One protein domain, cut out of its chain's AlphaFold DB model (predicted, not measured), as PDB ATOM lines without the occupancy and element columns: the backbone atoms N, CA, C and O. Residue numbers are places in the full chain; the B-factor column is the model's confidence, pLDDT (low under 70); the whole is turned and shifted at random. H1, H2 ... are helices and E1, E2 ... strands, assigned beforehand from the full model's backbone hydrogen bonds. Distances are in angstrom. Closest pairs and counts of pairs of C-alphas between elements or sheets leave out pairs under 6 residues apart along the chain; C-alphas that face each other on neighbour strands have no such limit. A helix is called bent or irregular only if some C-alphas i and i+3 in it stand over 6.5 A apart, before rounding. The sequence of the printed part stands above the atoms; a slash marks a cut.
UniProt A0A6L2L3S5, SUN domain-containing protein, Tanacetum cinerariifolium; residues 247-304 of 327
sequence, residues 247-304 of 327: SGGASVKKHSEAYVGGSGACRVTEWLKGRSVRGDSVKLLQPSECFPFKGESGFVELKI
ATOM      1  N   SER A 247      56.291  93.631 135.912       70.25
ATOM      2  CA  SER A 247      57.655  93.384 136.410       70.25
ATOM      3  C   SER A 247      57.814  92.013 137.082       70.25
ATOM      4  O   SER A 247      58.921  91.489 137.165       70.25
ATOM      5  N   GLY A 248      56.707  91.400 137.510       70.44
ATOM      6  CA  GLY A 248      56.644  90.053 138.071       70.44
ATOM      7  C   GLY A 248      56.589  88.949 137.010       70.44
ATOM      8  O   GLY A 248      56.631  87.770 137.359       70.44
ATOM      9  N   GLY A 249      56.526  89.297 135.719       79.38
ATOM     10  CA  GLY A 249      56.435  88.343 134.610       79.38
ATOM     11  C   GLY A 249      55.003  87.968 134.214       79.38
ATOM     12  O   GLY A 249      54.813  87.001 133.471       79.38
ATOM     13  N   ALA A 250      53.999  88.708 134.692       84.19
ATOM     14  CA  ALA A 250      52.646  88.612 134.160       84.19
ATOM     15  C   ALA A 250      52.574  89.222 132.747       84.19
ATOM     16  O   ALA A 250      53.331  90.129 132.399       84.19
ATOM     17  N   SER A 251      51.675  88.706 131.907       85.00
ATOM     18  CA  SER A 251      51.518  89.163 130.519       85.00
ATOM     19  C   SER A 251      50.064  89.132 130.068       85.00
ATOM     20  O   SER A 251      49.290  88.271 130.487       85.00
ATOM     21  N   VAL A 252      49.693  90.049 129.176       87.81
ATOM     22  CA  VAL A 252      48.366  90.061 128.550       87.81
ATOM     23  C   VAL A 252      48.345  89.044 127.410       87.81
ATOM     24  O   VAL A 252      49.198  89.075 126.523       87.81
ATOM     25  N   LYS A 253      47.391  88.111 127.440       87.44
ATOM     26  CA  LYS A 253      47.225  87.066 126.418       87.44
ATOM     27  C   LYS A 253      46.225  87.437 125.349       87.44
ATOM     28  O   LYS A 253      46.476  87.149 124.183       87.44
ATOM     29  N   LYS A 254      45.111  88.047 125.744       86.62
ATOM     30  CA  LYS A 254      44.074  88.561 124.846       86.62
ATOM     31  C   LYS A 254      43.396  89.751 125.503       86.62
ATOM     32  O   LYS A 254      43.361  89.849 126.726       86.62
ATOM     33  N   HIS A 255      42.838  90.639 124.698       87.00
ATOM     34  CA  HIS A 255      41.998  91.722 125.181       87.00
ATOM     35  C   HIS A 255      40.988  92.123 124.096       87.00
ATOM     36  O   HIS A 255      41.190  91.825 122.916       87.00
ATOM     37  N   SER A 256      39.908  92.796 124.492       85.62
ATOM     38  CA  SER A 256      38.943  93.406 123.567       85.62
ATOM     39  C   SER A 256      39.573  94.489 122.691       85.62
ATOM     40  O   SER A 256      40.657  94.984 122.990       85.62
ATOM     41  N   GLU A 257      38.899  94.876 121.602       82.44
ATOM     42  CA  GLU A 257      39.396  95.902 120.674       82.44
ATOM     43  C   GLU A 257      39.781  97.181 121.439       82.44
ATOM     44  O   GLU A 257      38.973  97.756 122.174       82.44
ATOM     45  N   ALA A 258      41.039  97.601 121.302       81.12
ATOM     46  CA  ALA A 258      41.530  98.797 121.965       81.12
ATOM     47  C   ALA A 258      40.935 100.046 121.311       81.12
ATOM     48  O   ALA A 258      40.727 100.100 120.097       81.12
ATOM     49  N   TYR A 259      40.685 101.076 122.110       79.75
ATOM     50  CA  TYR A 259      40.256 102.361 121.588       79.75
ATOM     51  C   TYR A 259      41.447 103.101 120.973       79.75
ATOM     52  O   TYR A 259      42.382 103.509 121.661       79.75
ATOM     53  N   VAL A 260      41.402 103.300 119.657       72.75
ATOM     54  CA  VAL A 260      42.409 104.058 118.909       72.75
ATOM     55  C   VAL A 260      41.910 105.491 118.732       72.75
ATOM     56  O   VAL A 260      41.154 105.791 117.808       72.75
ATOM     57  N   GLY A 261      42.327 106.394 119.616       62.25
ATOM     58  CA  GLY A 261      42.128 107.831 119.427       62.25
ATOM     59  C   GLY A 261      43.202 108.407 118.502       62.25
ATOM     60  O   GLY A 261      44.197 108.924 118.995       62.25
ATOM     61  N   GLY A 262      43.062 108.300 117.173       55.12
ATOM     62  CA  GLY A 262      44.045 108.902 116.254       55.12
ATOM     63  C   GLY A 262      43.911 108.571 114.760       55.12
ATOM     64  O   GLY A 262      43.400 107.521 114.386       55.12
ATOM     65  N   SER A 263      44.387 109.511 113.930       51.78
ATOM     66  CA  SER A 263      44.265 109.664 112.462       51.78
ATOM     67  C   SER A 263      44.420 108.398 111.590       51.78
ATOM     68  O   SER A 263      45.121 107.448 111.940       51.78
ATOM     69  N   GLY A 264      43.803 108.422 110.397       48.75
ATOM     70  CA  GLY A 264      43.597 107.297 109.465       48.75
ATOM     71  C   GLY A 264      44.829 106.473 109.061       48.75
ATOM     72  O   GLY A 264      44.668 105.328 108.647       48.75
ATOM     73  N   ALA A 265      46.049 106.979 109.258       52.88
ATOM     74  CA  ALA A 265      47.287 106.219 109.058       52.88
ATOM     75  C   ALA A 265      47.511 105.112 110.119       52.88
ATOM     76  O   ALA A 265      48.023 104.039 109.795       52.88
ATOM     77  N   CYS A 266      47.075 105.316 111.371       53.00
ATOM     78  CA  CYS A 266      47.163 104.286 112.419       53.00
ATOM     79  C   CYS A 266      46.203 103.115 112.159       53.00
ATOM     80  O   CYS A 266      46.541 101.969 112.430       53.00
ATOM     81  N   ARG A 267      45.049 103.367 111.529       53.19
ATOM     82  CA  ARG A 267      44.058 102.322 111.214       53.19
ATOM     83  C   ARG A 267      44.542 101.318 110.166       53.19
ATOM     84  O   ARG A 267      44.254 100.131 110.284       53.19
ATOM     85  N   VAL A 268      45.295 101.775 109.163       55.44
ATOM     86  CA  VAL A 268      45.819 100.913 108.086       55.44
ATOM     87  C   VAL A 268      46.892  99.959 108.614       55.44
ATOM     88  O   VAL A 268      46.900  98.778 108.273       55.44
ATOM     89  N   THR A 269      47.771 100.443 109.496       55.22
ATOM     90  CA  THR A 269      48.813  99.599 110.110       55.22
ATOM     91  C   THR A 269      48.247  98.575 111.097       55.22
ATOM     92  O   THR A 269      48.816  97.494 111.236       55.22
ATOM     93  N   GLU A 270      47.119  98.871 111.747       54.78
ATOM     94  CA  GLU A 270      46.436  97.961 112.675       54.78
ATOM     95  C   GLU A 270      45.637  96.874 111.933       54.78
ATOM     96  O   GLU A 270      45.659  95.714 112.338       54.78
ATOM     97  N   TRP A 271      45.046  97.202 110.775       53.75
ATOM     98  CA  TRP A 271      44.407  96.222 109.884       53.75
ATOM     99  C   TRP A 271      45.404  95.185 109.336       53.75
ATOM    100  O   TRP A 271      45.095  93.996 109.277       53.75
ATOM    101  N   LEU A 272      46.630  95.615 109.015       56.19
ATOM    102  CA  LEU A 272      47.706  94.736 108.533       56.19
ATOM    103  C   LEU A 272      48.316  93.837 109.623       56.19
ATOM    104  O   LEU A 272      48.929  92.824 109.299       56.19
ATOM    105  N   LYS A 273      48.167  94.184 110.907       57.91
ATOM    106  CA  LYS A 273      48.785  93.448 112.026       57.91
ATOM    107  C   LYS A 273      47.940  92.292 112.566       57.91
ATOM    108  O   LYS A 273      48.410  91.573 113.449       57.91
ATOM    109  N   GLY A 274      46.740  92.069 112.020       52.53
ATOM    110  CA  GLY A 274      45.832  91.018 112.483       52.53
ATOM    111  C   GLY A 274      45.469  91.177 113.967       52.53
ATOM    112  O   GLY A 274      45.886  92.126 114.620       52.53
ATOM    113  N   ARG A 275      44.678  90.250 114.523       54.84
ATOM    114  CA  ARG A 275      44.201  90.247 115.930       54.84
ATOM    115  C   ARG A 275      45.319  89.990 116.959       54.84
ATOM    116  O   ARG A 275      45.175  89.147 117.841       54.84
ATOM    117  N   SER A 276      46.457  90.652 116.810       60.97
ATOM    118  CA  SER A 276      47.584  90.558 117.722       60.97
ATOM    119  C   SER A 276      47.321  91.393 118.971       60.97
ATOM    120  O   SER A 276      46.730  92.473 118.904       60.97
ATOM    121  N   VAL A 277      47.774  90.884 120.115       67.50
ATOM    122  CA  VAL A 277      47.810  91.635 121.372       67.50
ATOM    123  C   VAL A 277      48.629  92.894 121.135       67.50
ATOM    124  O   VAL A 277      49.779  92.813 120.691       67.50
ATOM    125  N   ARG A 278      48.056  94.066 121.410       69.75
ATOM    126  CA  ARG A 278      48.816  95.298 121.216       69.75
ATOM    127  C   ARG A 278      49.943  95.374 122.239       69.75
ATOM    128  O   ARG A 278      49.753  95.055 123.413       69.75
ATOM    129  N   GLY A 279      51.113  95.836 121.803       68.44
ATOM    130  CA  GLY A 279      52.295  95.945 122.667       68.44
ATOM    131  C   GLY A 279      52.109  96.904 123.849       68.44
ATOM    132  O   GLY A 279      52.758  96.744 124.876       68.44
ATOM    133  N   ASP A 280      51.183  97.858 123.744       75.69
ATOM    134  CA  ASP A 280      50.824  98.793 124.813       75.69
ATOM    135  C   ASP A 280      49.780  98.242 125.798       75.69
ATOM    136  O   ASP A 280      49.475  98.903 126.787       75.69
ATOM    137  N   SER A 281      49.282  97.016 125.606       80.00
ATOM    138  CA  SER A 281      48.393  96.351 126.575       80.00
ATOM    139  C   SER A 281      49.067  96.082 127.925       80.00
ATOM    140  O   SER A 281      48.378  95.924 128.929       80.00
ATOM    141  N   VAL A 282      50.406  96.119 127.990       82.25
ATOM    142  CA  VAL A 282      51.193  96.044 129.238       82.25
ATOM    143  C   VAL A 282      50.806  97.147 130.234       82.25
ATOM    144  O   VAL A 282      50.958  96.956 131.437       82.25
ATOM    145  N   LYS A 283      50.225  98.257 129.760       83.50
ATOM    146  CA  LYS A 283      49.688  99.330 130.610       83.50
ATOM    147  C   LYS A 283      48.597  98.842 131.569       83.50
ATOM    148  O   LYS A 283      48.517  99.345 132.676       83.50
ATOM    149  N   LEU A 284      47.841  97.794 131.215       81.69
ATOM    150  CA  LEU A 284      46.864  97.151 132.117       81.69
ATOM    151  C   LEU A 284      47.497  96.572 133.388       81.69
ATOM    152  O   LEU A 284      46.798  96.328 134.366       81.69
ATOM    153  N   LEU A 285      48.801  96.306 133.350       82.12
ATOM    154  CA  LEU A 285      49.565  95.707 134.439       82.12
ATOM    155  C   LEU A 285      50.410  96.744 135.194       82.12
ATOM    156  O   LEU A 285      51.285  96.371 135.978       82.12
ATOM    157  N   GLN A 286      50.204  98.035 134.910       81.06
ATOM    158  CA  GLN A 286      50.913  99.148 135.529       81.06
ATOM    159  C   GLN A 286      49.912 100.072 136.240       81.06
ATOM    160  O   GLN A 286      48.984 100.562 135.604       81.06
ATOM    161  N   PRO A 287      50.114 100.383 137.531       65.56
ATOM    162  CA  PRO A 287      49.136 101.123 138.338       65.56
ATOM    163  C   PRO A 287      48.967 102.606 137.944       65.56
ATOM    164  O   PRO A 287      48.117 103.302 138.490       65.56
ATOM    165  N   SER A 288      49.762 103.123 137.003       68.50
ATOM    166  CA  SER A 288      49.755 104.538 136.607       68.50
ATOM    167  C   SER A 288      49.132 104.826 135.241       68.50
ATOM    168  O   SER A 288      48.916 105.995 134.922       68.50
ATOM    169  N   GLU A 289      48.879 103.812 134.409       78.50
ATOM    170  CA  GLU A 289      48.458 104.018 133.021       78.50
ATOM    171  C   GLU A 289      47.197 103.226 132.676       78.50
ATOM    172  O   GLU A 289      47.097 102.031 132.924       78.50
ATOM    173  N   CYS A 290      46.227 103.890 132.045       84.56
ATOM    174  CA  CYS A 290      45.001 103.241 131.586       84.56
ATOM    175  C   CYS A 290      45.154 102.729 130.146       84.56
ATOM    176  O   CYS A 290      45.710 103.414 129.286       84.56
ATOM    177  N   PHE A 291      44.575 101.562 129.861       85.12
ATOM    178  CA  PHE A 291      44.440 101.023 128.507       85.12
ATOM    179  C   PHE A 291      42.963 101.058 128.079       85.12
ATOM    180  O   PHE A 291      42.156 100.311 128.637       85.12
ATOM    181  N   PRO A 292      42.569 101.938 127.143       85.50
ATOM    182  CA  PRO A 292      41.161 102.138 126.821       85.50
ATOM    183  C   PRO A 292      40.635 101.070 125.850       85.50
ATOM    184  O   PRO A 292      41.277 100.752 124.847       85.50
ATOM    185  N   PHE A 293      39.427 100.562 126.109       84.62
ATOM    186  CA  PHE A 293      38.689  99.670 125.207       84.62
ATOM    187  C   PHE A 293      37.669 100.435 124.371       84.62
ATOM    188  O   PHE A 293      37.175 101.491 124.766       84.62
ATOM    189  N   LYS A 294      37.347  99.901 123.194       83.31
ATOM    190  CA  LYS A 294      36.290 100.430 122.338       83.31
ATOM    191  C   LYS A 294      34.928  99.923 122.821       83.31
ATOM    192  O   LYS A 294      34.687  98.721 122.834       83.31
ATOM    193  N   GLY A 295      34.025 100.852 123.133       83.44
ATOM    194  CA  GLY A 295      32.688 100.550 123.651       83.44
ATOM    195  C   GLY A 295      32.633 100.511 125.181       83.44
ATOM    196  O   GLY A 295      33.600 100.852 125.853       83.44
ATOM    197  N   GLU A 296      31.480 100.121 125.726       84.81
ATOM    198  CA  GLU A 296      31.213 100.108 127.176       84.81
ATOM    199  C   GLU A 296      31.524  98.758 127.847       84.81
ATOM    200  O   GLU A 296      31.505  98.648 129.069       84.81
ATOM    201  N   SER A 297      31.810  97.721 127.056       82.88
ATOM    202  CA  SER A 297      32.130  96.380 127.549       82.88
ATOM    203  C   SER A 297      33.398  95.846 126.895       82.88
ATOM    204  O   SER A 297      33.693  96.130 125.735       82.88
ATOM    205  N   GLY A 298      34.158  95.061 127.654       87.25
ATOM    206  CA  GLY A 298      35.386  94.447 127.182       87.25
ATOM    207  C   GLY A 298      35.860  93.334 128.106       87.25
ATOM    208  O   GLY A 298      35.375  93.188 129.227       87.25
ATOM    209  N   PHE A 299      36.809  92.542 127.623       88.12
ATOM    210  CA  PHE A 299      37.468  91.489 128.381       88.12
ATOM    211  C   PHE A 299      38.984  91.615 128.261       88.12
ATOM    212  O   PHE A 299      39.516  92.141 127.278       88.12
ATOM    213  N   VAL A 300      39.677  91.078 129.260       89.56
ATOM    214  CA  VAL A 300      41.129  90.922 129.275       89.56
ATOM    215  C   VAL A 300      41.447  89.537 129.807       89.56
ATOM    216  O   VAL A 300      40.944  89.128 130.848       89.56
ATOM    217  N   GLU A 301      42.293  88.819 129.085       89.25
ATOM    218  CA  GLU A 301      42.850  87.541 129.496       89.25
ATOM    219  C   GLU A 301      44.306  87.766 129.907       89.25
ATOM    220  O   GLU A 301      45.146  88.160 129.090       89.25
ATOM    221  N   LEU A 302      44.601  87.528 131.182       88.69
ATOM    222  CA  LEU A 302      45.919  87.732 131.769       88.69
ATOM    223  C   LEU A 302      46.560  86.382 132.073       88.69
ATOM    224  O   LEU A 302      45.946  85.506 132.679       88.69
ATOM    225  N   LYS A 303      47.825  86.225 131.688       87.94
ATOM    226  CA  LYS A 303      48.677  85.141 132.167       87.94
ATOM    227  C   LYS A 303      49.459  85.646 133.369       87.94
ATOM    228  O   LYS A 303      50.392  86.434 133.218       87.94
ATOM    229  N   ILE A 304      49.090  85.149 134.540       86.12
ATOM    230  CA  ILE A 304      49.839  85.328 135.783       86.12
ATOM    231  C   ILE A 304      51.106  84.464 135.793       86.12
ATOM    232  O   ILE A 304      51.201  83.457 135.084       86.12
TER     233      ILE A 304
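This is residues 247 to 304 of the 327 residues of the protein "SUN domain-containing protein" of Tanacetum cinerariifolium (UniProt A0A6L2L3S5). A short two-stranded ribbon, E1 beside E2, has the small helix H2 over it, chiefly by E1, while a loop bearing the helix H1 reaches away to the far end, where residues 262 to 269 stick out. A long stretch without a named element, residues 286 to 299, leads from H2 back to the ribbon. The 58 printed residues hold E1, H1, H2 and E2 in that order; E1 and E2 are antiparallel, and the class is mixed, helices and strands, with under half of the residues in named elements. The whole is only just compact, close to loose, with a radius of gyration of the C-alphas of 12.1 A, and elongated, spanning 35 by 22 by 19 A.

E1, residues 251 to 255, and E2, residues 300 to 303, are antiparallel neighbours, their directions 155 degrees apart. N 251 and O 303 are 2.9 A apart and N 301 and O 254 2.8 A, both within hydrogen-bond range. E1 and H2, residues 279 to 285, have 4 pairs of C-alphas within 8 A, the closest those of Val 252 and Ser 281, 6.6 A apart. H1, residues 264 to 272, is apart from E2 and from H2. O i to N i+4 pairs are within hydrogen-bond range in 3 of 5 cases in H1 and 0 of 3 in H2, where 3 of 4 O i to N i+3 pairs are. H2 is irregular, only just: C-alphas 279 and 282 are 6.7 A apart.

E1 begins at C-alpha 251 (51.518, 89.163, 130.519) and is 11.2 A long. H1 begins at C-alpha 264 (43.597, 107.297, 109.465) and is 13.2 A long. H2 is 12.1 A long. E2, 9.9 A long, ends at C-alpha 303 (48.677, 85.141, 132.167).

The C-alphas farthest apart are those of Gly 248 and Gly 264, 35.9 A. The printed part has no cut; the link from H2 to E2, 14 residues, is long. Confidence is low, under 70, at residues 261 to 279 and 287 to 288.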